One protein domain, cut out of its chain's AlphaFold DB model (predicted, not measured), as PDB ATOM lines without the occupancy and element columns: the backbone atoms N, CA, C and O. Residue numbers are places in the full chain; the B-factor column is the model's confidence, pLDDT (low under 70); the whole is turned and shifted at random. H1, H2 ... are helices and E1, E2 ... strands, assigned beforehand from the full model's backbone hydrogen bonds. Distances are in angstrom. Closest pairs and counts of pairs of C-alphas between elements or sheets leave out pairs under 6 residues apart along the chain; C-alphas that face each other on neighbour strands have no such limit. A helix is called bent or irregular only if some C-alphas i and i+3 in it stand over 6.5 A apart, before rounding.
ATOM      1  N   THR A 112     168.040 204.618 157.045       89.19
ATOM      2  CA  THR A 112     167.194 204.461 158.224       89.19
ATOM      3  C   THR A 112     167.831 205.217 159.374       89.19
ATOM      4  O   THR A 112     168.968 204.921 159.717       89.19
ATOM      5  N   CYS A 113     167.104 206.165 159.956       88.25
ATOM      6  CA  CYS A 113     167.490 206.818 161.199       88.25
ATOM      7  C   CYS A 113     166.755 206.165 162.365       88.25
ATOM      8  O   CYS A 113     165.610 205.717 162.211       88.25
ATOM      9  N   GLN A 114     167.378 206.157 163.541       86.24
ATOM     10  CA  GLN A 114     166.749 205.691 164.773       86.24
ATOM     11  C   GLN A 114     166.334 206.882 165.654       86.24
ATOM     12  O   GLN A 114     167.167 207.412 166.394       86.24
ATOM     13  N   PRO A 115     165.052 207.304 165.644       83.29
ATOM     14  CA  PRO A 115     164.649 208.453 166.433       83.29
ATOM     15  C   PRO A 115     164.675 208.134 167.918       83.29
ATOM     16  O   PRO A 115     164.228 207.074 168.376       83.29
ATOM     17  N   GLU A 116     165.151 209.097 168.686       81.17
ATOM     18  CA  GLU A 116     165.274 209.011 170.128       81.17
ATOM     19  C   GLU A 116     165.013 210.390 170.717       81.17
ATOM     20  O   GLU A 116     165.596 211.371 170.276       81.17
ATOM     21  N   LYS A 117     164.139 210.479 171.720       76.37
ATOM     22  CA  LYS A 117     163.921 211.710 172.485       76.37
ATOM     23  C   LYS A 117     164.229 211.426 173.942       76.37
ATOM     24  O   LYS A 117     163.590 210.568 174.553       76.37
ATOM     25  N   VAL A 118     165.202 212.141 174.486       71.45
ATOM     26  CA  VAL A 118     165.606 212.064 175.888       71.45
ATOM     27  C   VAL A 118     165.391 213.447 176.475       71.45
ATOM     28  O   VAL A 118     166.095 214.363 176.099       71.45
ATOM     29  N   ASN A 119     164.430 213.614 177.382       69.06
ATOM     30  CA  ASN A 119     164.154 214.903 178.041       69.06
ATOM     31  C   ASN A 119     164.253 214.759 179.568       69.06
ATOM     32  O   ASN A 119     163.317 215.127 180.275       69.06
ATOM     33  N   ASN A 120     165.267 214.052 180.080       63.10
ATOM     34  CA  ASN A 120     165.300 213.531 181.462       63.10
ATOM     35  C   ASN A 120     164.081 212.657 181.860       63.10
ATOM     36  O   ASN A 120     163.980 212.190 182.993       63.10
ATOM     37  N   MET A 121     163.163 212.393 180.928       60.06
ATOM     38  CA  MET A 121     162.055 211.459 181.071       60.06
ATOM     39  C   MET A 121     162.511 210.045 180.691       60.06
ATOM     40  O   MET A 121     163.423 209.903 179.870       60.06
ATOM     41  N   PRO A 122     161.880 208.989 181.240       59.49
ATOM     42  CA  PRO A 122     162.166 207.618 180.837       59.49
ATOM     43  C   PRO A 122     162.101 207.481 179.314       59.49
ATOM     44  O   PRO A 122     161.118 207.905 178.701       59.49
ATOM     45  N   LYS A 123     163.143 206.891 178.709       59.98
ATOM     46  CA  LYS A 123     163.186 206.647 177.262       59.98
ATOM     47  C   LYS A 123     161.894 205.935 176.832       59.98
ATOM     48  O   LYS A 123     161.517 204.950 177.480       59.98
ATOM     49  N   PRO A 124     161.213 206.379 175.759       65.51
ATOM     50  CA  PRO A 124     160.126 205.606 175.177       65.51
ATOM     51  C   PRO A 124     160.614 204.180 174.913       65.51
ATOM     52  O   PRO A 124     161.683 203.983 174.339       65.51
ATOM     53  N   ARG A 125     159.847 203.175 175.353       67.10
ATOM     54  CA  ARG A 125     160.270 201.765 175.276       67.10
ATOM     55  C   ARG A 125     160.530 201.310 173.835       67.10
ATOM     56  O   ARG A 125     161.305 200.385 173.637       67.10
ATOM     57  N   TRP A 126     159.866 201.952 172.871       67.61
ATOM     58  CA  TRP A 126     159.992 201.702 171.441       67.61
ATOM     59  C   TRP A 126     159.691 202.973 170.645       67.61
ATOM     60  O   TRP A 126     158.566 203.473 170.690       67.61
ATOM     61  N   THR A 127     160.665 203.436 169.866       78.46
ATOM     62  CA  THR A 127     160.450 204.394 168.778       78.46
ATOM     63  C   THR A 127     160.763 203.681 167.472       78.46
ATOM     64  O   THR A 127     161.820 203.060 167.345       78.46
ATOM     65  N   LYS A 128     159.825 203.700 166.520       83.31
ATOM     66  CA  LYS A 128     160.048 203.053 165.223       83.31
ATOM     67  C   LYS A 128     161.169 203.786 164.473       83.31
ATOM     68  O   LYS A 128     161.147 205.018 164.481       83.31
ATOM     69  N   PRO A 129     162.090 203.062 163.814       86.65
ATOM     70  CA  PRO A 129     162.996 203.677 162.854       86.65
ATOM     71  C   PRO A 129     162.201 204.403 161.762       86.65
ATOM     72  O   PRO A 129     161.076 204.003 161.438       86.65
ATOM     73  N   CYS A 130     162.785 205.447 161.190       87.48
ATOM     74  CA  CYS A 130     162.202 206.199 160.082       87.48
ATOM     75  C   CYS A 130     163.188 206.270 158.913       87.48
ATOM     76  O   CYS A 130     164.393 206.104 159.094       87.48
ATOM     77  N   ALA A 131     162.661 206.464 157.705       88.39
ATOM     78  CA  ALA A 131     163.459 206.614 156.496       88.39
ATOM     79  C   ALA A 131     163.659 208.099 156.184       88.39
ATOM     80  O   ALA A 131     162.718 208.885 156.283       88.39
ATOM     81  N   ALA A 132     164.881 208.455 155.816       90.02
ATOM     82  CA  ALA A 132     165.320 209.827 155.613       90.02
ATOM     83  C   ALA A 132     166.537 209.858 154.688       90.02
ATOM     84  O   ALA A 132     167.224 208.849 154.535       90.02
ATOM     85  N   ASN A 133     166.845 211.010 154.091       90.10
ATOM     86  CA  ASN A 133     168.122 211.158 153.379       90.10
ATOM     87  C   ASN A 133     169.281 211.418 154.338       90.10
ATOM     88  O   ASN A 133     170.388 210.939 154.110       90.10
ATOM     89  N   TYR A 134     169.003 212.120 155.435       90.40
ATOM     90  CA  TYR A 134     169.949 212.471 156.488       90.40
ATOM     91  C   TYR A 134     169.304 212.306 157.860       90.40
ATOM     92  O   TYR A 134     168.111 212.534 158.037       90.40
ATOM     93  N   CYS A 135     170.102 211.922 158.841       89.11
ATOM     94  CA  CYS A 135     169.713 211.889 160.236       89.11
ATOM     95  C   CYS A 135     170.190 213.170 160.919       89.11
ATOM     96  O   CYS A 135     171.251 213.718 160.596       89.11
ATOM     97  N   THR A 136     169.387 213.646 161.863       89.14
ATOM     98  CA  THR A 136     169.695 214.818 162.679       89.14
ATOM     99  C   THR A 136     169.856 214.388 164.128       89.14
ATOM    100  O   THR A 136     169.131 213.527 164.628       89.14
ATOM    101  N   PHE A 137     170.808 215.002 164.812       88.12
ATOM    102  CA  PHE A 137     170.942 214.922 166.256       88.12
ATOM    103  C   PHE A 137     171.021 216.337 166.798       88.12
ATOM    104  O   PHE A 137     171.769 217.143 166.257       88.12
ATOM    105  N   ILE A 138     170.247 216.643 167.833       88.22
ATOM    106  CA  ILE A 138     170.322 217.909 168.556       88.22
ATOM    107  C   ILE A 138     170.215 217.604 170.043       88.22
ATOM    108  O   ILE A 138     169.214 217.040 170.477       88.22
ATOM    109  N   GLU A 139     171.193 218.013 170.833       86.21
ATOM    110  CA  GLU A 139     171.092 218.074 172.290       86.21
ATOM    111  C   GLU A 139     171.357 219.488 172.771       86.21
ATOM    112  O   GLU A 139     172.102 220.236 172.143       86.21
ATOM    113  N   ALA A 140     170.720 219.882 173.869       84.36
ATOM    114  CA  ALA A 140     170.919 221.222 174.379       84.36
ATOM    115  C   ALA A 140     170.667 221.360 175.883       84.36
ATOM    116  O   ALA A 140     169.922 220.584 176.496       84.36
ATOM    117  N   LYS A 141     171.302 222.366 176.491       77.74
ATOM    118  CA  LYS A 141     171.096 222.774 177.889       77.74
ATOM    119  C   LYS A 141     170.272 224.050 177.945       77.74
ATOM    120  O   LYS A 141     170.379 224.932 177.093       77.74
ATOM    121  N   THR A 142     169.445 224.167 178.974       71.10
ATOM    122  CA  THR A 142     168.757 225.418 179.297       71.10
ATOM    123  C   THR A 142     169.682 226.321 180.113       71.10
ATOM    124  O   THR A 142     170.638 225.864 180.741       71.10
ATOM    125  N   GLN A 143     169.376 227.620 180.157       63.63
ATOM    126  CA  GLN A 143     170.134 228.591 180.959       63.63
ATOM    127  C   GLN A 143     170.173 228.252 182.460       63.63
ATOM    128  O   GLN A 143     171.117 228.625 183.148       63.63
ATOM    129  N   THR A 144     169.177 227.529 182.979       62.09
ATOM    130  CA  THR A 144     169.153 227.088 184.383       62.09
ATOM    131  C   THR A 144     170.113 225.931 184.667       62.09
ATOM    132  O   THR A 144     170.389 225.651 185.829       62.09
ATOM    133  N   GLU A 145     170.631 225.264 183.633       61.78
ATOM    134  CA  GLU A 145     171.392 224.014 183.740       61.78
ATOM    135  C   GLU A 145     172.766 224.074 183.055       61.78
ATOM    136  O   GLU A 145     173.379 223.040 182.822       61.78
ATOM    137  N   VAL A 146     173.307 225.265 182.770       57.43
ATOM    138  CA  VAL A 146     174.633 225.414 182.125       57.43
ATOM    139  C   VAL A 146     175.740 224.686 182.899       57.43
ATOM    140  O   VAL A 146     176.624 224.078 182.303       57.43
ATOM    141  N   ASN A 147     175.644 224.680 184.233       61.60
ATOM    142  CA  ASN A 147     176.589 223.999 185.122       61.60
ATOM    143  C   ASN A 147     176.270 222.503 185.336       61.60
ATOM    144  O   ASN A 147     176.976 221.831 186.088       61.60
ATOM    145  N   SER A 148     175.202 221.979 184.730       61.83
ATOM    146  CA  SER A 148     174.874 220.553 184.760       61.83
ATOM    147  C   SER A 148     175.791 219.783 183.811       61.83
ATOM    148  O   SER A 148     176.074 220.217 182.689       61.83
ATOM    149  N   ALA A 149     176.218 218.597 184.246       62.20
ATOM    150  CA  ALA A 149     176.884 217.643 183.366       62.20
ATOM    151  C   ALA A 149     175.927 217.087 182.294       62.20
ATOM    152  O   ALA A 149     176.378 216.684 181.227       62.20
ATOM    153  N   ASN A 150     174.616 217.091 182.561       65.65
ATOM    154  CA  ASN A 150     173.614 216.466 181.704       65.65
ATOM    155  C   ASN A 150     172.898 217.504 180.833       65.65
ATOM    156  O   ASN A 150     172.522 218.570 181.322       65.65
ATOM    157  N   TYR A 151     172.655 217.161 179.567       67.02
ATOM    158  CA  TYR A 151     171.771 217.928 178.692       67.02
ATOM    159  C   TYR A 151     170.318 217.847 179.151       67.02
ATOM    160  O   TYR A 151     169.851 216.809 179.623       67.02
ATOM    161  N   THR A 152     169.590 218.953 178.984       72.77
ATOM    162  CA  THR A 152     168.164 219.030 179.342       72.77
ATOM    163  C   THR A 152     167.301 218.191 178.420       72.77
ATOM    164  O   THR A 152     166.308 217.595 178.846       72.77
ATOM    165  N   TRP A 153     167.685 218.154 177.147       79.05
ATOM    166  CA  TRP A 153     167.045 217.327 176.154       79.05
ATOM    167  C   TRP A 153     168.015 216.960 175.034       79.05
ATOM    168  O   TRP A 153     168.918 217.727 174.708       79.05
ATOM    169  N   SER A 154     167.789 215.800 174.426       82.20
ATOM    170  CA  SER A 154     168.422 215.360 173.191       82.20
ATOM    171  C   SER A 154     167.383 214.727 172.275       82.20
ATOM    172  O   SER A 154     166.533 213.954 172.721       82.20
ATOM    173  N   THR A 155     167.468 215.020 170.987       84.40
ATOM    174  CA  THR A 155     166.637 214.439 169.941       84.40
ATOM    175  C   THR A 155     167.530 213.895 168.835       84.40
ATOM    176  O   THR A 155     168.269 214.651 168.216       84.40
ATOM    177  N   LYS A 156     167.429 212.594 168.567       84.78
ATOM    178  CA  LYS A 156     167.758 212.001 167.269       84.78
ATOM    179  C   LYS A 156     166.472 211.947 166.462       84.78
ATOM    180  O   LYS A 156     165.460 211.471 166.983       84.78
ATOM    181  N   ASP A 157     166.491 212.427 165.229       85.94
ATOM    182  CA  ASP A 157     165.322 212.387 164.352       85.94
ATOM    183  C   ASP A 157     165.717 212.182 162.890       85.94
ATOM    184  O   ASP A 157     166.866 212.400 162.488       85.94
ATOM    185  N   CYS A 158     164.734 211.789 162.088       85.58
ATOM    186  CA  CYS A 158     164.849 211.867 160.642       85.58
ATOM    187  C   CYS A 158     164.876 213.323 160.184       85.58
ATOM    188  O   CYS A 158     164.211 214.186 160.768       85.58
ATOM    189  N   ASN A 159     165.601 213.581 159.098       80.13
ATOM    190  CA  ASN A 159     165.423 214.824 158.372       80.13
ATOM    191  C   ASN A 159     163.964 215.008 157.924       80.13
ATOM    192  O   ASN A 159     163.211 214.050 157.736       80.13
ATOM    193  N   LYS A 160     163.549 216.270 157.799       74.61
ATOM    194  CA  LYS A 160     162.178 216.627 157.407       74.61
ATOM    195  C   LYS A 160     161.986 216.575 155.894       74.61
ATOM    196  O   LYS A 160     162.949 216.586 155.134       74.61
ATOM    197  N   GLU A 161     160.721 216.651 155.477       74.54
ATOM    198  CA  GLU A 161     160.284 216.594 154.073       74.54
ATOM    199  C   GLU A 161     161.057 217.540 153.143       74.54
ATOM    200  O   GLU A 161     161.265 217.217 151.980       74.54
ATOM    201  N   ASN A 162     161.547 218.676 153.644       75.86
ATOM    202  CA  ASN A 162     162.184 219.712 152.829       75.86
ATOM    203  C   ASN A 162     163.715 219.722 152.907       75.86
ATOM    204  O   ASN A 162     164.320 220.684 152.440       75.86
ATOM    205  N   GLU A 163     164.349 218.734 153.541       79.85
ATOM    206  CA  GLU A 163     165.808 218.697 153.701       79.85
ATOM    207  C   GLU A 163     166.501 218.008 152.522       79.85
ATOM    208  O   GLU A 163     166.051 216.982 152.005       79.85
ATOM    209  N   PHE A 164     167.627 218.591 152.122       87.10
ATOM    210  CA  PHE A 164     168.515 218.102 151.072       87.10
ATOM    211  C   PHE A 164     169.957 218.102 151.595       87.10
ATOM    212  O   PHE A 164     170.223 218.454 152.744       87.10
ATOM    213  N   ASP A 165     170.911 217.733 150.759       83.43
ATOM    214  CA  ASP A 165     172.334 217.604 151.075       83.43
ATOM    215  C   ASP A 165     173.090 218.944 151.160       83.43
ATOM    216  O   ASP A 165     174.215 219.076 150.686       83.43
ATOM    217  N   PHE A 166     172.463 219.938 151.792       85.02
ATOM    218  CA  PHE A 166     172.994 221.288 151.953       85.02
ATOM    219  C   PHE A 166     173.020 221.712 153.424       85.02
ATOM    220  O   PHE A 166     173.966 221.378 154.125       85.02
ATOM    221  N   PHE A 167     171.986 222.392 153.926       86.83
ATOM    222  CA  PHE A 167     171.905 222.821 155.325       86.83
ATOM    223  C   PHE A 167     170.712 222.188 156.046       86.83
ATOM    224  O   PHE A 167     169.652 222.030 155.432       86.83
ATOM    225  N   PRO A 168     170.844 221.869 157.346       83.11
ATOM    226  CA  PRO A 168     169.726 221.392 158.148       83.11
ATOM    227  C   PRO A 168     168.698 222.509 158.365       83.11
ATOM    228  O   PRO A 168     169.046 223.673 158.556       83.11
ATOM    229  N   THR A 169     167.412 222.160 158.414       81.92
ATOM    230  CA  THR A 169     166.321 223.142 158.593       81.92
ATOM    231  C   THR A 169     165.983 223.413 160.058       81.92
ATOM    232  O   THR A 169     165.257 224.361 160.358       81.92
ATOM    233  N   LEU A 170     166.480 222.581 160.980       79.61
ATOM    234  CA  LEU A 170     166.095 222.590 162.398       79.61
ATOM    235  C   LEU A 170     167.064 223.300 163.329       79.61
ATOM    236  O   LEU A 170     166.891 223.254 164.546       79.61
ATOM    237  N   THR A 171     168.075 223.954 162.777       86.07
ATOM    238  CA  THR A 171     169.102 224.612 163.572       86.07
ATOM    239  C   THR A 171     169.166 226.093 163.222       86.07
ATOM    240  O   THR A 171     168.735 226.524 162.154       86.07
ATOM    241  N   VAL A 172     169.699 226.885 164.148       87.57
ATOM    242  CA  VAL A 172     169.946 228.321 163.944       87.57
ATOM    243  C   VAL A 172     171.299 228.580 163.271       87.57
ATOM    244  O   VAL A 172     171.793 229.703 163.287       87.57
ATOM    245  N   PHE A 173     171.943 227.548 162.726       93.55
ATOM    246  CA  PHE A 173     173.312 227.607 162.228       93.55
ATOM    247  C   PHE A 173     173.457 226.668 161.026       93.55
ATOM    248  O   PHE A 173     173.165 225.486 161.127       93.55
ATOM    249  N   ASN A 174     173.914 227.168 159.884       93.26
ATOM    250  CA  ASN A 174     174.141 226.365 158.687       93.26
ATOM    251  C   ASN A 174     175.461 225.585 158.786       93.26
ATOM    252  O   ASN A 174     176.517 226.143 159.090       93.26
ATOM    253  N   PHE A 175     175.402 224.291 158.480       93.14
ATOM    254  CA  PHE A 175     176.549 223.394 158.326       93.14
ATOM    255  C   PHE A 175     176.165 222.221 157.415       93.14
ATOM    256  O   PHE A 175     174.982 221.913 157.275       93.14
ATOM    257  N   TYR A 176     177.148 221.587 156.776       91.91
ATOM    258  CA  TYR A 176     176.915 220.547 155.767       91.91
ATOM    259  C   TYR A 176     176.697 219.153 156.370       91.91
ATOM    260  O   TYR A 176     177.151 218.895 157.491       91.91
ATOM    261  N   PRO A 177     176.064 218.221 155.626       90.16
ATOM    262  CA  PRO A 177     176.050 216.815 155.993       90.16
ATOM    263  C   PRO A 177     177.455 216.276 156.284       90.16
ATOM    264  O   PRO A 177     178.422 216.632 155.616       90.16
ATOM    265  N   GLY A 178     177.561 215.385 157.267       89.89
ATOM    266  CA  GLY A 178     178.839 214.870 157.755       89.89
ATOM    267  C   GLY A 178     179.527 215.787 158.771       89.89
ATOM    268  O   GLY A 178     180.694 215.565 159.086       89.89
ATOM    269  N   THR A 179     178.831 216.798 159.297       90.74
ATOM    270  CA  THR A 179     179.380 217.724 160.296       90.74
ATOM    271  C   THR A 179     178.568 217.695 161.589       90.74
ATOM    272  O   THR A 179     177.335 217.619 161.578       90.74
ATOM    273  N   CYS A 180     179.283 217.779 162.708       91.11
ATOM    274  CA  CYS A 180     178.758 218.090 164.029       91.11
ATOM    275  C   CYS A 180     179.261 219.466 164.467       91.11
ATOM    276  O   CYS A 180     180.424 219.815 164.252       91.11
ATOM    277  N   VAL A 181     178.393 220.236 165.112       92.36
ATOM    278  CA  VAL A 181     178.691 221.554 165.662       92.36
ATOM    279  C   VAL A 181     178.314 221.612 167.135       92.36
ATOM    280  O   VAL A 181     177.263 221.119 167.541       92.36
ATOM    281  N   TRP A 182     179.161 222.257 167.926       91.20
ATOM    282  CA  TRP A 182     178.864 222.686 169.280       91.20
ATOM    283  C   TRP A 182     178.711 224.201 169.282       91.20
ATOM    284  O   TRP A 182     179.656 224.930 168.977       91.20
ATOM    285  N   LEU A 183     177.506 224.662 169.598       92.39
ATOM    286  CA  LEU A 183     177.089 226.052 169.554       92.39
ATOM    287  C   LEU A 183     176.875 226.577 170.972       92.39
ATOM    288  O   LEU A 183     176.145 225.979 171.762       92.39
ATOM    289  N   ASN A 184     177.436 227.749 171.251       90.48
ATOM    290  CA  ASN A 184     177.093 228.544 172.423       90.48
ATOM    291  C   ASN A 184     176.664 229.928 171.944       90.48
ATOM    292  O   ASN A 184     177.459 230.659 171.355       90.48
ATOM    293  N   TYR A 185     175.386 230.256 172.124       89.34
ATOM    294  CA  TYR A 185     174.779 231.461 171.574       89.34
ATOM    295  C   TYR A 185     173.688 232.013 172.493       89.34
ATOM    296  O   TYR A 185     173.252 231.372 173.452       89.34
ATOM    297  N   GLY A 186     173.262 233.252 172.247       81.69
ATOM    298  CA  GLY A 186     172.214 233.849 173.067       81.69
ATOM    299  C   GLY A 186     170.880 233.121 172.924       81.69
ATOM    300  O   GLY A 186     170.555 232.548 171.890       81.69
ATOM    301  N   GLY A 187     170.072 233.143 173.981       76.73
ATOM    302  CA  GLY A 187     168.826 232.378 174.050       76.73
ATOM    303  C   GLY A 187     169.053 230.959 174.572       76.73
ATOM    304  O   GLY A 187     168.413 230.589 175.559       76.73
ATOM    305  N   GLN A 188     170.015 230.216 174.007       74.53
ATOM    306  CA  GLN A 188     170.361 228.855 174.426       74.53
ATOM    307  C   GLN A 188     171.890 228.645 174.494       74.53
ATOM    308  O   GLN A 188     172.546 228.590 173.459       74.53
ATOM    309  N   PRO A 189     172.466 228.515 175.703       70.45
ATOM    310  CA  PRO A 189     173.914 228.629 175.904       70.45
ATOM    311  C   PRO A 189     174.721 227.407 175.453       70.45
ATOM    312  O   PRO A 189     175.939 227.489 175.384       70.45
ATOM    313  N   ASP A 190     174.088 226.264 175.202       83.28
ATOM    314  CA  ASP A 190     174.805 225.036 174.854       83.28
ATOM    315  C   ASP A 190     173.898 224.152 173.997       83.28
ATOM    316  O   ASP A 190     172.899 223.630 174.502       83.28
ATOM    317  N   THR A 191     174.220 224.032 172.709       89.11
ATOM    318  CA  THR A 191     173.514 223.183 171.743       89.11
ATOM    319  C   THR A 191     174.535 222.410 170.919       89.11
ATOM    320  O   THR A 191     175.349 223.012 170.220       89.11
ATOM    321  N   HIS A 192     174.485 221.082 170.955       89.28
ATOM    322  CA  HIS A 192     175.251 220.232 170.045       89.28
ATOM    323  C   HIS A 192     174.306 219.750 168.960       89.28
ATOM    324  O   HIS A 192     173.208 219.281 169.255       89.28
ATOM    325  N   ALA A 193     174.715 219.881 167.706       90.78
ATOM    326  CA  ALA A 193     173.918 219.464 166.570       90.78
ATOM    327  C   ALA A 193     174.774 218.701 165.560       90.78
ATOM    328  O   ALA A 193     175.860 219.148 165.212       90.78
ATOM    329  N   CYS A 194     174.277 217.579 165.055       90.52
ATOM    330  CA  CYS A 194     174.903 216.830 163.972       90.52
ATOM    331  C   CYS A 194     173.911 216.604 162.836       90.52
ATOM    332  O   CYS A 194     172.714 216.411 163.067       90.52
ATOM    333  N   TYR A 195     174.429 216.589 161.609       90.11
ATOM    334  CA  TYR A 195     173.650 216.395 160.392       90.11
ATOM    335  C   TYR A 195     174.418 215.483 159.442       90.11
ATOM    336  O   TYR A 195     175.568 215.769 159.120       90.11
ATOM    337  N   GLY A 196     173.849 214.343 159.041       88.86
ATOM    338  CA  GLY A 196     174.617 213.326 158.311       88.86
ATOM    339  C   GLY A 196     173.992 211.934 158.351       88.86
ATOM    340  O   GLY A 196     172.786 211.796 158.194       88.86
ATOM    341  N   SER A 197     174.806 210.887 158.491       80.43
ATOM    342  CA  SER A 197     174.323 209.501 158.556       80.43
ATOM    343  C   SER A 197     173.816 209.092 159.944       80.43
ATOM    344  O   SER A 197     174.134 209.732 160.943       80.43
ATOM    345  N   ASP A 198     173.067 207.988 160.036       73.10
ATOM    346  CA  ASP A 198     172.637 207.415 161.334       73.10
ATOM    347  C   ASP A 198     173.829 206.973 162.206       73.10
ATOM    348  O   ASP A 198     173.749 206.920 163.430       73.10
ATOM    349  N   SER A 199     174.973 206.706 161.570       64.67
ATOM    350  CA  SER A 199     176.240 206.383 162.230       64.67
ATOM    351  C   SER A 199     177.026 207.606 162.706       64.67
ATOM    352  O   SER A 199     178.194 207.448 163.066       64.67
ATOM    353  N   LEU A 200     176.456 208.814 162.651       67.29
ATOM    354  CA  LEU A 200     177.116 209.991 163.201       67.29
ATOM    355  C   LEU A 200     177.419 209.754 164.675       67.29
ATOM    356  O   LEU A 200     176.529 209.469 165.482       67.29
ATOM    357  N   ASP A 201     178.697 209.864 165.004       64.61
ATOM    358  CA  ASP A 201     179.161 209.659 166.356       64.61
ATOM    359  C   ASP A 201     178.686 210.821 167.239       64.61
ATOM    360  O   ASP A 201     179.290 211.884 167.315       64.61
ATOM    361  N   THR A 202     177.573 210.608 167.940       65.18
ATOM    362  CA  THR A 202     177.051 211.571 168.919       65.18
ATOM    363  C   THR A 202     177.921 211.683 170.172       65.18
ATOM    364  O   THR A 202     177.565 212.406 171.092       65.18
ATOM    365  N   THR A 203     179.031 210.942 170.244       62.63
ATOM    366  CA  THR A 203     180.054 211.041 171.291       62.63
ATOM    367  C   THR A 203     181.317 211.766 170.819       62.63
ATOM    368  O   THR A 203     182.311 211.780 171.546       62.63
ATOM    369  N   LEU A 204     181.273 212.399 169.635       65.50
ATOM    370  CA  LEU A 204     182.371 213.197 169.090       65.50
ATOM    371  C   LEU A 204     182.853 214.233 170.110       65.50
ATOM    372  O   LEU A 204     182.144 215.162 170.493       65.50
ATOM    373  N   VAL A 205     184.102 214.061 170.539       70.74
ATOM    374  CA  VAL A 205     184.776 214.991 171.439       70.74
ATOM    375  C   VAL A 205     185.287 216.162 170.609       70.74
ATOM    376  O   VAL A 205     186.180 216.002 169.777       70.74
ATOM    377  N   PHE A 206     184.729 217.347 170.842       79.43
ATOM    378  CA  PHE A 206     185.225 218.579 170.238       79.43
ATOM    379  C   PHE A 206     186.608 218.913 170.800       79.43
ATOM    380  O   PHE A 206     186.796 218.983 172.017       79.43
ATOM    381  N   ASP A 207     187.575 219.150 169.913       76.97
ATOM    382  CA  ASP A 207     188.905 219.594 170.318       76.97
ATOM    383  C   ASP A 207     188.866 221.057 170.782       76.97
ATOM    384  O   ASP A 207     189.005 222.001 170.000       76.97
ATOM    385  N   VAL A 208     188.709 221.239 172.092       75.89
ATOM    386  CA  VAL A 208     188.703 222.556 172.741       75.89
ATOM    387  C   VAL A 208     190.039 223.294 172.642       75.89
ATOM    388  O   VAL A 208     190.077 224.490 172.907       75.89
ATOM    389  N   THR A 209     191.138 222.638 172.253       81.71
ATOM    390  CA  THR A 209     192.435 223.322 172.107       81.71
ATOM    391  C   THR A 209     192.473 224.242 170.889       81.71
ATOM    392  O   THR A 209     193.214 225.223 170.881       81.71
ATOM    393  N   THR A 210     191.626 223.971 169.893       84.46
ATOM    394  CA  THR A 210     191.438 224.830 168.713       84.46
ATOM    395  C   THR A 210     190.501 226.013 168.971       84.46
ATOM    396  O   THR A 210     190.428 226.935 168.161       84.46
ATOM    397  N   ALA A 211     189.794 226.014 170.104       87.94
ATOM    398  CA  ALA A 211     188.878 227.075 170.489       87.94
ATOM    399  C   ALA A 211     189.647 228.223 171.158       87.94
ATOM    400  O   ALA A 211     189.838 228.238 172.374       87.94
ATOM    401  N   THR A 212     190.104 229.192 170.365       92.29
ATOM    402  CA  THR A 212     190.856 230.361 170.862       92.29
ATOM    403  C   THR A 212     190.130 231.687 170.661       92.29
ATOM    404  O   THR A 212     190.595 232.726 171.126       92.29
ATOM    405  N   THR A 213     188.998 231.675 169.962       95.53
ATOM    406  CA  THR A 213     188.318 232.884 169.507       95.53
ATOM    407  C   THR A 213     187.210 233.254 170.480       95.53
ATOM    408  O   THR A 213     186.210 232.549 170.595       95.53
ATOM    409  N   GLU A 214     187.387 234.364 171.198       95.60
ATOM    410  CA  GLU A 214     186.353 234.908 172.078       95.60
ATOM    411  C   GLU A 214     185.271 235.643 171.276       95.60
ATOM    412  O   GLU A 214     185.589 236.474 170.431       95.60
ATOM    413  N   CYS A 215     183.998 235.365 171.540       94.46
ATOM    414  CA  CYS A 215     182.863 235.842 170.751       94.46
ATOM    415  C   CYS A 215     181.791 236.477 171.634       94.46
ATOM    416  O   CYS A 215     181.591 236.065 172.777       94.46
ATOM    417  N   HIS A 216     181.042 237.436 171.087       92.14
ATOM    418  CA  HIS A 216     179.825 237.921 171.731       92.14
ATOM    419  C   HIS A 216     178.719 236.867 171.674       92.14
ATOM    420  O   HIS A 216     178.526 236.216 170.645       92.14
ATOM    421  N   VAL A 217     177.977 236.750 172.774       90.30
ATOM    422  CA  VAL A 217     176.843 235.835 172.921       90.30
ATOM    423  C   VAL A 217     175.609 236.644 173.271       90.30
ATOM    424  O   VAL A 217     175.502 237.150 174.392       90.30
ATOM    425  N   ASP A 218     174.678 236.759 172.332       87.29
ATOM    426  CA  ASP A 218     173.366 237.354 172.569       87.29
ATOM    427  C   ASP A 218     172.330 236.901 171.529       87.29
ATOM    428  O   ASP A 218     172.612 236.156 170.587       87.29
ATOM    429  N   TYR A 219     171.085 237.276 171.793       86.67
ATOM    430  CA  TYR A 219     169.942 236.947 170.963       86.67
ATOM    431  C   TYR A 219     169.029 238.155 170.869       86.67
ATOM    432  O   TYR A 219     168.724 238.814 171.866       86.67
ATOM    433  N   PHE A 220     168.578 238.416 169.655       85.65
ATOM    434  CA  PHE A 220     167.589 239.423 169.352       85.65
ATOM    435  C   PHE A 220     166.369 238.774 168.715       85.65
ATOM    436  O   PHE A 220     166.471 237.984 167.776       85.65
ATOM    437  N   ASN A 221     165.199 239.173 169.204       85.23
ATOM    438  CA  ASN A 221     163.925 238.868 168.588       85.23
ATOM    439  C   ASN A 221     163.166 240.183 168.391       85.23
ATOM    440  O   ASN A 221     162.925 240.872 169.382       85.23
ATOM    441  N   PRO A 222     162.704 240.514 167.177       81.63
ATOM    442  CA  PRO A 222     162.007 241.773 166.909       81.63
ATOM    443  C   PRO A 222     160.668 241.900 167.655       81.63
ATOM    444  O   PRO A 222     160.094 242.985 167.729       81.63
ATOM    445  N   ARG A 223     160.145 240.798 168.208       83.30
ATOM    446  CA  ARG A 223     158.898 240.753 168.986       83.30
ATOM    447  C   ARG A 223     159.120 240.810 170.495       83.30
ATOM    448  O   ARG A 223     158.138 240.874 171.232       83.30
ATOM    449  N   LEU A 224     160.367 240.754 170.960       79.04
ATOM    450  CA  LEU A 224     160.713 240.790 172.377       79.04
ATOM    451  C   LEU A 224     161.606 242.003 172.668       79.04
ATOM    452  O   LEU A 224     162.341 242.456 171.792       79.04
ATOM    453  N   PRO A 225     161.575 242.548 173.895       71.52
ATOM    454  CA  PRO A 225     162.568 243.528 174.308       71.52
ATOM    455  C   PRO A 225     163.977 242.949 174.150       71.52
ATOM    456  O   PRO A 225     164.235 241.829 174.592       71.52
ATOM    457  N   TYR A 226     164.889 243.713 173.545       68.42
ATOM    458  CA  TYR A 226     166.295 243.325 173.505       68.42
ATOM    459  C   TYR A 226     166.854 243.301 174.930       68.42
ATOM    460  O   TYR A 226     166.764 244.292 175.659       68.42
ATOM    461  N   VAL A 227     167.429 242.168 175.324       60.49
ATOM    462  CA  VAL A 227     168.125 242.009 176.600       60.49
ATOM    463  C   VAL A 227     169.566 241.666 176.278       60.49
ATOM    464  O   VAL A 227     169.870 240.545 175.873       60.49
ATOM    465  N   LYS A 228     170.465 242.635 176.460       60.49
ATOM    466  CA  LYS A 228     171.897 242.383 176.333       60.49
ATOM    467  C   LYS A 228     172.334 241.421 177.434       60.49
ATOM    468  O   LYS A 228     172.386 241.798 178.605       60.49
ATOM    469  N   SER A 229     172.714 240.207 177.063       57.70
ATOM    470  CA  SER A 229     173.577 239.391 177.905       57.70
ATOM    471  C   SER A 229     175.009 239.878 177.695       57.70
ATOM    472  O   SER A 229     175.535 239.850 176.589       57.70
ATOM    473  N   GLY A 230     175.659 240.376 178.748       61.92
ATOM    474  CA  GLY A 230     177.093 240.696 178.735       61.92
ATOM    475  C   GLY A 230     177.985 239.448 178.686       61.92
ATOM    476  O   GLY A 230     179.024 239.431 179.332       61.92
ATOM    477  N   SER A 231     177.547 238.393 178.000       80.91
ATOM    478  CA  SER A 231     178.210 237.096 177.928       80.91
ATOM    479  C   SER A 231     179.149 237.012 176.732       80.91
ATOM    480  O   SER A 231     178.852 237.524 175.646       80.91
ATOM    481  N   SER A 232     180.258 236.311 176.937       90.15
ATOM    482  CA  SER A 232     181.131 235.825 175.880       90.15
ATOM    483  C   SER A 232     181.248 234.306 175.943       90.15
ATOM    484  O   SER A 232     180.934 233.679 176.959       90.15
ATOM    485  N   CYS A 233     181.665 233.709 174.835       91.83
ATOM    486  CA  CYS A 233     182.067 232.312 174.779       91.83
ATOM    487  C   CYS A 233     183.311 232.167 173.905       91.83
ATOM    488  O   CYS A 233     183.671 233.093 173.179       91.83
ATOM    489  N   ILE A 234     183.975 231.018 174.003       93.53
ATOM    490  CA  ILE A 234     185.200 230.723 173.264       93.53
ATOM    491  C   ILE A 234     184.918 229.558 172.314       93.53
ATOM    492  O   ILE A 234     184.422 228.514 172.741       93.53
ATOM    493  N   GLY A 235     185.234 229.737 171.033       94.53
ATOM    494  CA  GLY A 235     185.108 228.700 170.009       94.53
ATOM    495  C   GLY A 235     186.194 228.801 168.944       94.53
ATOM    496  O   GLY A 235     187.078 229.655 169.024       94.53
ATOM    497  N   GLN A 236     186.125 227.925 167.944       95.10
ATOM    498  CA  GLN A 236     186.941 228.023 166.729       95.10
ATOM    499  C   GLN A 236     186.564 229.280 165.936       95.10
ATOM    500  O   GLN A 236     187.429 230.046 165.515       95.10
ATOM    501  N   PHE A 237     185.258 229.522 165.796       96.86
ATOM    502  CA  PHE A 237     184.715 230.660 165.063       96.86
ATOM    503  C   PHE A 237     183.660 231.392 165.886       96.86
ATOM    504  O   PHE A 237     182.937 230.787 166.682       96.86
ATOM    505  N   CYS A 238     183.517 232.686 165.633       96.42
ATOM    506  CA  CYS A 238     182.339 233.452 165.994       96.42
ATOM    507  C   CYS A 238     181.332 233.442 164.851       96.42
ATOM    508  O   CYS A 238     181.702 233.386 163.676       96.42
ATOM    509  N   PHE A 239     180.052 233.571 165.192       96.01
ATOM    510  CA  PHE A 239     179.007 233.695 164.192       96.01
ATOM    511  C   PHE A 239     177.939 234.724 164.538       96.01
ATOM    512  O   PHE A 239     177.730 235.087 165.704       96.01
ATOM    513  N   ILE A 240     177.261 235.161 163.481       93.94
ATOM    514  CA  ILE A 240     175.967 235.835 163.499       93.94
ATOM    515  C   ILE A 240     175.058 235.003 162.596       93.94
ATOM    516  O   ILE A 240     175.422 234.754 161.451       93.94
ATOM    517  N   SER A 241     173.899 234.579 163.083       93.50
ATOM    518  CA  SER A 241     172.891 233.875 162.287       93.50
ATOM    519  C   SER A 241     171.575 234.622 162.356       93.50
ATOM    520  O   SER A 241     171.156 235.019 163.441       93.50
ATOM    521  N   ALA A 242     170.902 234.788 161.225       91.49
ATOM    522  CA  ALA A 242     169.669 235.547 161.132       91.49
ATOM    523  C   ALA A 242     168.594 234.789 160.356       91.49
ATOM    524  O   ALA A 242     168.790 234.404 159.202       91.49
ATOM    525  N   THR A 243     167.440 234.587 160.981       88.50
ATOM    526  CA  THR A 243     166.315 233.896 160.350       88.50
ATOM    527  C   THR A 243     165.580 234.820 159.384       88.50
ATOM    528  O   THR A 243     165.591 236.044 159.523       88.50
ATOM    529  N   SER A 244     164.810 234.234 158.467       83.54
ATOM    530  CA  SER A 244     163.892 234.974 157.589       83.54
ATOM    531  C   SER A 244     162.815 235.773 158.342       83.54
ATOM    532  O   SER A 244     162.136 236.610 157.749       83.54
ATOM    533  N   ARG A 245     162.658 235.545 159.654       83.49
ATOM    534  CA  ARG A 245     161.722 236.261 160.537       83.49
ATOM    535  C   ARG A 245     162.360 237.438 161.287       83.49
ATOM    536  O   ARG A 245     161.644 238.094 162.042       83.49
ATOM    537  N   GLY A 246     163.656 237.695 161.094       84.17
ATOM    538  CA  GLY A 246     164.401 238.766 161.771       84.17
ATOM    539  C   GLY A 246     164.945 238.384 163.149       84.17
ATOM    540  O   GLY A 246     165.412 239.239 163.889       84.17
ATOM    541  N   GLU A 247     164.887 237.110 163.540       87.37
ATOM    542  CA  GLU A 247     165.578 236.672 164.758       87.37
ATOM    543  C   GLU A 247     167.072 236.584 164.481       87.37
ATOM    544  O   GLU A 247     167.460 235.988 163.478       87.37
ATOM    545  N   VAL A 248     167.896 237.139 165.370       89.58
ATOM    546  CA  VAL A 248     169.350 237.168 165.201       89.58
ATOM    547  C   VAL A 248     170.034 236.561 166.416       89.58
ATOM    548  O   VAL A 248     169.758 236.933 167.554       89.58
ATOM    549  N   PHE A 249     170.946 235.632 166.166       90.60
ATOM    550  CA  PHE A 249     171.714 234.904 167.165       90.60
ATOM    551  C   PHE A 249     173.192 235.217 166.984       90.60
ATOM    552  O   PHE A 249     173.703 235.146 165.865       90.60
ATOM    553  N   ARG A 250     173.887 235.515 168.080       90.93
ATOM    554  CA  ARG A 250     175.347 235.578 168.107       90.93
ATOM    555  C   ARG A 250     175.905 234.567 169.076       90.93
ATOM    556  O   ARG A 250     175.354 234.361 170.161       90.93
ATOM    557  N   GLY A 251     177.016 233.975 168.675       93.52
ATOM    558  CA  GLY A 251     177.686 232.979 169.476       93.52
ATOM    559  C   GLY A 251     179.039 232.576 168.927       93.52
ATOM    560  O   GLY A 251     179.570 233.189 167.997       93.52
ATOM    561  N   CYS A 252     179.570 231.516 169.515       94.74
ATOM    562  CA  CYS A 252     180.745 230.804 169.051       94.74
ATOM    563  C   CYS A 252     180.373 229.373 168.673       94.74
ATOM    564  O   CYS A 252     179.396 228.801 169.170       94.74
ATOM    565  N   VAL A 253     181.170 228.801 167.780       94.94
ATOM    566  CA  VAL A 253     180.997 227.445 167.276       94.94
ATOM    567  C   VAL A 253     182.321 226.699 167.310       94.94
ATOM    568  O   VAL A 253     183.376 227.244 166.979       94.94
ATOM    569  N   ASN A 254     182.241 225.429 167.686       93.82
ATOM    570  CA  ASN A 254     183.259 224.427 167.411       93.82
ATOM    571  C   ASN A 254     182.662 223.407 166.449       93.82
ATOM    572  O   ASN A 254     181.495 223.045 166.581       93.82
ATOM    573  N   SER A 255     183.439 222.953 165.477       92.10
ATOM    574  CA  SER A 255     182.974 222.038 164.439       92.10
ATOM    575  C   SER A 255     183.912 220.850 164.294       92.10
ATOM    576  O   SER A 255     185.130 220.980 164.425       92.10
ATOM    577  N   VAL A 256     183.326 219.689 164.021       90.65
ATOM    578  CA  VAL A 256     184.043 218.481 163.617       90.65
ATOM    579  C   VAL A 256     183.341 217.917 162.391       90.65
ATOM    580  O   VAL A 256     182.134 217.676 162.411       90.65
ATOM    581  N   THR A 257     184.105 217.712 161.326       89.51
ATOM    582  CA  THR A 257     183.607 217.243 160.032       89.51
ATOM    583  C   THR A 257     184.293 215.929 159.682       89.51
ATOM    584  O   THR A 257     185.507 215.800 159.845       89.51
ATOM    585  N   VAL A 258     183.521 214.939 159.230       87.62
ATOM    586  CA  VAL A 258     184.066 213.652 158.775       87.62
ATOM    587  C   VAL A 258     184.895 213.833 157.503       87.62
ATOM    588  O   VAL A 258     184.664 214.751 156.716       87.62
ATOM    589  N   GLU A 259     185.858 212.943 157.276       84.94
ATOM    590  CA  GLU A 259     186.696 212.993 156.077       84.94
ATOM    591  C   GLU A 259     185.844 212.954 154.793       84.94
ATOM    592  O   GLU A 259     184.946 212.124 154.648       84.94
ATOM    593  N   GLY A 260     186.122 213.873 153.865       85.69
ATOM    594  CA  GLY A 260     185.405 214.004 152.593       85.69
ATOM    595  C   GLY A 260     184.130 214.857 152.636       85.69
ATOM    596  O   GLY A 260     183.620 215.200 151.571       85.69
ATOM    597  N   ALA A 261     183.631 215.236 153.816       87.79
ATOM    598  CA  ALA A 261     182.542 216.206 153.939       87.79
ATOM    599  C   ALA A 261     183.063 217.655 153.882       87.79
ATOM    600  O   ALA A 261     184.231 217.925 154.168       87.79
ATOM    601  N   THR A 262     182.189 218.598 153.517       90.77
ATOM    602  CA  THR A 262     182.546 220.021 153.443       90.77
ATOM    603  C   THR A 262     182.727 220.600 154.851       90.77
ATOM    604  O   THR A 262     181.759 220.640 155.618       90.77
ATOM    605  N   PRO A 263     183.935 221.075 155.213       91.40
ATOM    606  CA  PRO A 263     184.181 221.653 156.525       91.40
ATOM    607  C   PRO A 263     183.561 223.044 156.653       91.40
ATOM    608  O   PRO A 263     183.328 223.745 155.664       91.40
ATOM    609  N   LEU A 264     183.353 223.474 157.896       92.30
ATOM    610  CA  LEU A 264     182.981 224.851 158.202       92.30
ATOM    611  C   LEU A 264     184.106 225.817 157.788       92.30
ATOM    612  O   LEU A 264     185.285 225.542 158.014       92.30
ATOM    613  N   LYS A 265     183.745 226.959 157.199       93.30
ATOM    614  CA  LYS A 265     184.682 227.999 156.751       93.30
ATOM    615  C   LYS A 265     184.185 229.376 157.179       93.30
ATOM    616  O   LYS A 265     182.983 229.576 157.335       93.30
ATOM    617  N   ILE A 266     185.104 230.327 157.333       95.69
ATOM    618  CA  ILE A 266     184.744 231.741 157.486       95.69
ATOM    619  C   ILE A 266     184.027 232.256 156.233       95.69
ATOM    620  O   ILE A 266     184.256 231.769 155.126       95.69
ATOM    621  N   GLY A 267     183.192 233.272 156.415       95.10
ATOM    622  CA  GLY A 267     182.477 233.942 155.338       95.10
ATOM    623  C   GLY A 267     180.979 233.982 155.552       95.10
ATOM    624  O   GLY A 267     180.496 234.006 156.684       95.10
ATOM    625  N   TYR A 268     180.250 234.049 154.446       94.32
ATOM    626  CA  TYR A 268     178.810 234.223 154.434       94.32
ATOM    627  C   TYR A 268     178.140 232.992 153.838       94.32
ATOM    628  O   TYR A 268     178.578 232.512 152.797       94.32
ATOM    629  N   THR A 269     177.072 232.504 154.460       94.09
ATOM    630  CA  THR A 269     176.218 231.464 153.881       94.09
ATOM    631  C   THR A 269     174.756 231.883 153.922       94.09
ATOM    632  O   THR A 269     174.308 232.619 154.807       94.09
ATOM    633  N   ARG A 270     173.991 231.411 152.938       92.06
ATOM    634  CA  ARG A 270     172.544 231.623 152.859       92.06
ATOM    635  C   ARG A 270     171.860 230.320 152.477       92.06
ATOM    636  O   ARG A 270     172.098 229.781 151.396       92.06
ATOM    637  N   ALA A 271     170.973 229.863 153.351       90.76
ATOM    638  CA  ALA A 271     170.131 228.697 153.141       90.76
ATOM    639  C   ALA A 271     168.906 229.010 152.273       90.76
ATOM    640  O   ALA A 271     168.390 230.128 152.271       90.76
ATOM    641  N   TYR A 272     168.347 227.978 151.639       87.65
ATOM    642  CA  TYR A 272     167.056 228.045 150.937       87.65
ATOM    643  C   TYR A 272     165.862 228.304 151.884       87.65
ATOM    644  O   TYR A 272     164.788 228.719 151.447       87.65
ATOM    645  N   THR A 273     166.052 228.115 153.194       85.11
ATOM    646  CA  THR A 273     165.096 228.499 154.250       85.11
ATOM    647  C   THR A 273     165.092 230.006 154.539       85.11
ATOM    648  O   THR A 273     164.249 230.497 155.295       85.11
ATOM    649  N   GLY A 274     166.039 230.748 153.955       86.80
ATOM    650  CA  GLY A 274     166.277 232.163 154.223       86.80
ATOM    651  C   GLY A 274     167.106 232.431 155.482       86.80
ATOM    652  O   GLY A 274     167.243 233.593 155.850       86.80
ATOM    653  N   LEU A 275     167.644 231.394 156.141       90.53
ATOM    654  CA  LEU A 275     168.641 231.559 157.202       90.53
ATOM    655  C   LEU A 275     169.949 232.075 156.589       90.53
ATOM    656  O   LEU A 275     170.560 231.408 155.750       90.53
ATOM    657  N   GLU A 276     170.366 233.259 157.016       92.94
ATOM    658  CA  GLU A 276     171.629 233.886 156.636       92.94
ATOM    659  C   GLU A 276     172.628 233.787 157.787       92.94
ATOM    660  O   GLU A 276     172.239 233.869 158.954       92.94
ATOM    661  N   GLN A 277     173.910 233.623 157.475       94.40
ATOM    662  CA  GLN A 277     174.933 233.425 158.489       94.40
ATOM    663  C   GLN A 277     176.273 234.032 158.086       94.40
ATOM    664  O   GLN A 277     176.730 233.868 156.961       94.40
ATOM    665  N   TRP A 278     176.920 234.680 159.050       95.72
ATOM    666  CA  TRP A 278     178.253 235.263 158.961       95.72
ATOM    667  C   TRP A 278     179.158 234.539 159.948       95.72
ATOM    668  O   TRP A 278     178.825 234.458 161.129       95.72
ATOM    669  N   ILE A 279     180.296 234.038 159.480       97.01
ATOM    670  CA  ILE A 279     181.277 233.292 160.272       97.01
ATOM    671  C   ILE A 279     182.612 234.020 160.193       97.01
ATOM    672  O   ILE A 279     183.074 234.347 159.102       97.01
ATOM    673  N   CYS A 280     183.250 234.263 161.329       97.05
ATOM    674  CA  CYS A 280     184.558 234.907 161.411       97.05
ATOM    675  C   CYS A 280     185.400 234.284 162.534       97.05
ATOM    676  O   CYS A 280     184.868 233.596 163.399       97.05
ATOM    677  N   ASP A 281     186.714 234.490 162.518       95.94
ATOM    678  CA  ASP A 281     187.685 233.790 163.377       95.94
ATOM    679  C   ASP A 281     188.554 234.730 164.232       95.94
ATOM    680  O   ASP A 281     189.498 234.292 164.883       95.94
ATOM    681  N   GLN A 282     188.234 236.025 164.274       96.02
ATOM    682  CA  GLN A 282     188.924 237.000 165.124       96.02
ATOM    683  C   GLN A 282     188.127 237.282 166.399       96.02
ATOM    684  O   GLN A 282     186.897 237.291 166.388       96.02
ATOM    685  N   SER A 283     188.804 237.558 167.516       95.52
ATOM    686  CA  SER A 283     188.107 237.841 168.776       95.52
ATOM    687  C   SER A 283     187.145 239.022 168.630       95.52
ATOM    688  O   SER A 283     187.507 240.083 168.121       95.52
ATOM    689  N   TYR A 284     185.910 238.819 169.080       93.24
ATOM    690  CA  TYR A 284     184.797 239.759 169.026       93.24
ATOM    691  C   TYR A 284     184.448 240.257 167.616       93.24
ATOM    692  O   TYR A 284     183.748 241.260 167.472       93.24
ATOM    693  N   CYS A 285     184.861 239.549 166.557       94.84
ATOM    694  CA  CYS A 285     184.519 239.912 165.180       94.84
ATOM    695  C   CYS A 285     183.004 239.931 164.942       94.84
ATOM    696  O   CYS A 285     182.513 240.736 164.159       94.84
ATOM    697  N   ASN A 286     182.237 239.123 165.679       93.49
ATOM    698  CA  ASN A 286     180.779 239.116 165.615       93.49
ATOM    699  C   ASN A 286     180.113 240.277 166.387       93.49
ATOM    700  O   ASN A 286     178.915 240.217 166.660       93.49
ATOM    701  N   ALA A 287     180.842 241.339 166.753       88.92
ATOM    702  CA  ALA A 287     180.288 242.528 167.415       88.92
ATOM    703  C   ALA A 287     179.115 243.160 166.643       88.92
ATOM    704  O   ALA A 287     178.141 243.612 167.249       88.92
ATOM    705  N   ASP A 288     179.188 243.140 165.319       86.21
ATOM    706  CA  ASP A 288     178.137 243.539 164.392       86.21
ATOM    707  C   ASP A 288     178.462 242.975 162.995       86.21
ATOM    708  O   ASP A 288     179.552 242.438 162.777       86.21
ATOM    709  N   LEU A 289     177.529 243.090 162.044       88.84
ATOM    710  CA  LEU A 289     177.724 242.568 160.686       88.84
ATOM    711  C   LEU A 289     178.937 243.193 159.984       88.84
ATOM    712  O   LEU A 289     179.694 242.492 159.320       88.84
ATOM    713  N   LYS A 290     179.160 244.499 160.162       88.88
ATOM    714  CA  LYS A 290     180.283 245.205 159.539       88.88
ATOM    715  C   LYS A 290     181.613 244.728 160.118       88.88
ATOM    716  O   LYS A 290     182.560 244.537 159.363       88.88
ATOM    717  N   SER A 291     181.692 244.527 161.427       90.99
ATOM    718  CA  SER A 291     182.871 243.986 162.105       90.99
ATOM    719  C   SER A 291     183.194 242.570 161.612       90.99
ATOM    720  O   SER A 291     184.347 242.293 161.280       90.99
ATOM    721  N   ALA A 292     182.177 241.717 161.447       93.24
ATOM    722  CA  ALA A 292     182.357 240.371 160.911       93.24
ATOM    723  C   ALA A 292     182.874 240.421 159.463       93.24
ATOM    724  O   ALA A 292     183.912 239.840 159.153       93.24
ATOM    725  N   GLU A 293     182.229 241.202 158.598       93.07
ATOM    726  CA  GLU A 293     182.612 241.352 157.188       93.07
ATOM    727  C   GLU A 293     184.006 241.973 156.987       93.07
ATOM    728  O   GLU A 293     184.717 241.635 156.034       93.07
ATOM    729  N   LEU A 294     184.410 242.899 157.865       92.32
ATOM    730  CA  LEU A 294     185.736 243.525 157.835       92.32
ATOM    731  C   LEU A 294     186.842 242.594 158.332       92.32
ATOM    732  O   LEU A 294     187.981 242.758 157.898       92.32
ATOM    733  N   SER A 295     186.520 241.637 159.207       95.17
ATOM    734  CA  SER A 295     187.482 240.632 159.678       95.17
ATOM    735  C   SER A 295     187.843 239.601 158.604       95.17
ATOM    736  O   SER A 295     188.891 238.966 158.688       95.17
ATOM    737  N   TRP A 296     186.998 239.452 157.579       95.64
ATOM    738  CA  TRP A 296     187.213 238.490 156.509       95.64
ATOM    739  C   TRP A 296     188.389 238.841 155.599       95.64
ATOM    740  O   TRP A 296     188.630 240.025 155.317       95.64
ATOM    741  N   PRO A 297     189.062 237.817 155.054       94.58
ATOM    742  CA  PRO A 297     190.124 238.007 154.089       94.58
ATOM    743  C   PRO A 297     189.598 238.589 152.758       94.58
ATOM    744  O   PRO A 297     188.393 238.534 152.473       94.58
ATOM    745  N   PRO A 298     190.480 239.199 151.939       92.15
ATOM    746  CA  PRO A 298     190.086 239.967 150.757       92.15
ATOM    747  C   PRO A 298     189.270 239.192 149.720       92.15
ATOM    748  O   PRO A 298     188.438 239.792 149.047       92.15
ATOM    749  N   GLU A 299     189.465 237.883 149.590       91.41
ATOM    750  CA  GLU A 299     188.731 237.012 148.666       91.41
ATOM    751  C   GLU A 299     187.219 236.983 148.924       91.41
ATOM    752  O   GLU A 299     186.446 236.770 147.993       91.41
ATOM    753  N   LEU A 300     186.772 237.284 150.147       92.18
ATOM    754  CA  LEU A 300     185.352 237.308 150.505       92.18
ATOM    755  C   LEU A 300     184.675 238.667 150.246       92.18
ATOM    756  O   LEU A 300     183.535 238.882 150.661       92.18
ATOM    757  N   TYR A 301     185.343 239.604 149.561       90.67
ATOM    758  CA  TYR A 301     184.830 240.966 149.365       90.67
ATOM    759  C   TYR A 301     183.458 241.026 148.673       90.67
ATOM    760  O   TYR A 301     182.673 241.923 148.978       90.67
ATOM    761  N   LEU A 302     183.163 240.089 147.762       90.31
ATOM    762  CA  LEU A 302     181.893 240.032 147.027       90.31
ATOM    763  C   LEU A 302     180.700 239.686 147.922       90.31
ATOM    764  O   LEU A 302     179.572 240.027 147.577       90.31
ATOM    765  N   TYR A 303     180.948 239.045 149.065       91.43
ATOM    766  CA  TYR A 303     179.920 238.645 150.023       91.43
ATOM    767  C   TYR A 303     179.610 239.724 151.066       91.43
ATOM    768  O   TYR A 303     178.760 239.523 151.931       91.43
ATOM    769  N   ARG A 304     180.282 240.877 151.011       89.56
ATOM    770  CA  ARG A 304     180.012 241.995 151.919       89.56
ATOM    771  C   ARG A 304     178.746 242.733 151.504       89.56
ATOM    772  O   ARG A 304     178.558 243.010 150.320       89.56
TER     773      ARG A 304
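AT A GLANCE: This is residues 112 to 304 of the 342 residues of an uncharacterized protein of Caenorhabditis elegans (UniProt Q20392). One long, twisted antiparallel sheet forms two wings joined by E10, which bends by 69 degrees at residue 251: E1, E4, E3, E6 and E5 make one wing with the later part of E10, and E7, E8, E9, E12 and E11 make the other with its earlier part. The short helices H1 and H2 sit at one end of the domain, H1 over E12, and E2 is at the opposite end. There are 193 printed residues with twelve named strands, E1 to E12, and then two named helices; the sheet is branched. The class is mostly strand, with under half of the residues in named elements; the whole is compact, with a radius of gyration of the C-alphas of 16.6 A and spans of 51 by 37 by 37 A.

IN THESE COORDINATES: E1, residues 116 to 118, begins at C-alpha 116 (165.274, 209.011, 170.128). E2 is residues 130 to 132, E3 135 to 141 (20.8 A), E4 153 to 158, E5 179 to 185 (18.4 A) and E6 190 to 196 (20.3 A). E7 is residues 213 to 220 (21.7 A), E8 231 to 235, E9 237 to 242, E10 248 to 257 (25.0 A), E11 267 to 270 and E12 276 to 280. H1 is residues 289 to 295; H2, residues 298 to 303, ends at C-alpha 303 (179.920, 238.645, 150.023).

HOW THE PARTS SIT: Edge strand E1 is antiparallel to E4 (N 116 and O 156, 2.9 A), with E3 on the other side of E4 (N 138 and O 155, 2.8 A). E6 is the antiparallel neighbour of E3 (N 137 and O 194, 2.9 A), and on the other side of E6 lies E5, with which it forms a hairpin (N 181 and O 193, 2.8 A). E10 has E5 (N 182 and O 254, 2.8 A) and E7 (N 220 and O 248, 2.8 A) on one side and E9 on the other (N 241 and O 249, 2.8 A). Edge strand E8 pairs with E7 (N 215 and O 233, 2.8 A). E12 pairs with E9 (N 240 and O 278, 2.9 A) and with edge strand E11 (N 269 and O 277, 2.9 A). E2 pairs with no named strand; residues 112 to 113 pair antiparallel with its residues 130 to 131. H1 is on the sheet at a height of 8.5 A, over E12; their closest C-alphas, Cys 280 and Ala 292, are 5.9 A apart. H2 only grazes the sheet with residues 299 to 303; it is irregular, C-alphas 299 and 302 being 7.7 A apart. In H1 every O i to N i+4 pair is within hydrogen-bond range; in H2 0 of 2 are, and 2 of 3 O i to N i+3 pairs.

THE WHOLE: The C-alphas farthest apart, Arg 125 and Pro 298, are 54.3 A apart. The printed part has no cut. The links E1 to E2, E3 to E4, E4 to E5 and E6 to E7 are long. Mean pLDDT of the printed part is 84.3; it is under 70 at residues 119 to 126, 143 to 151, 199 to 204 and 226 to 230.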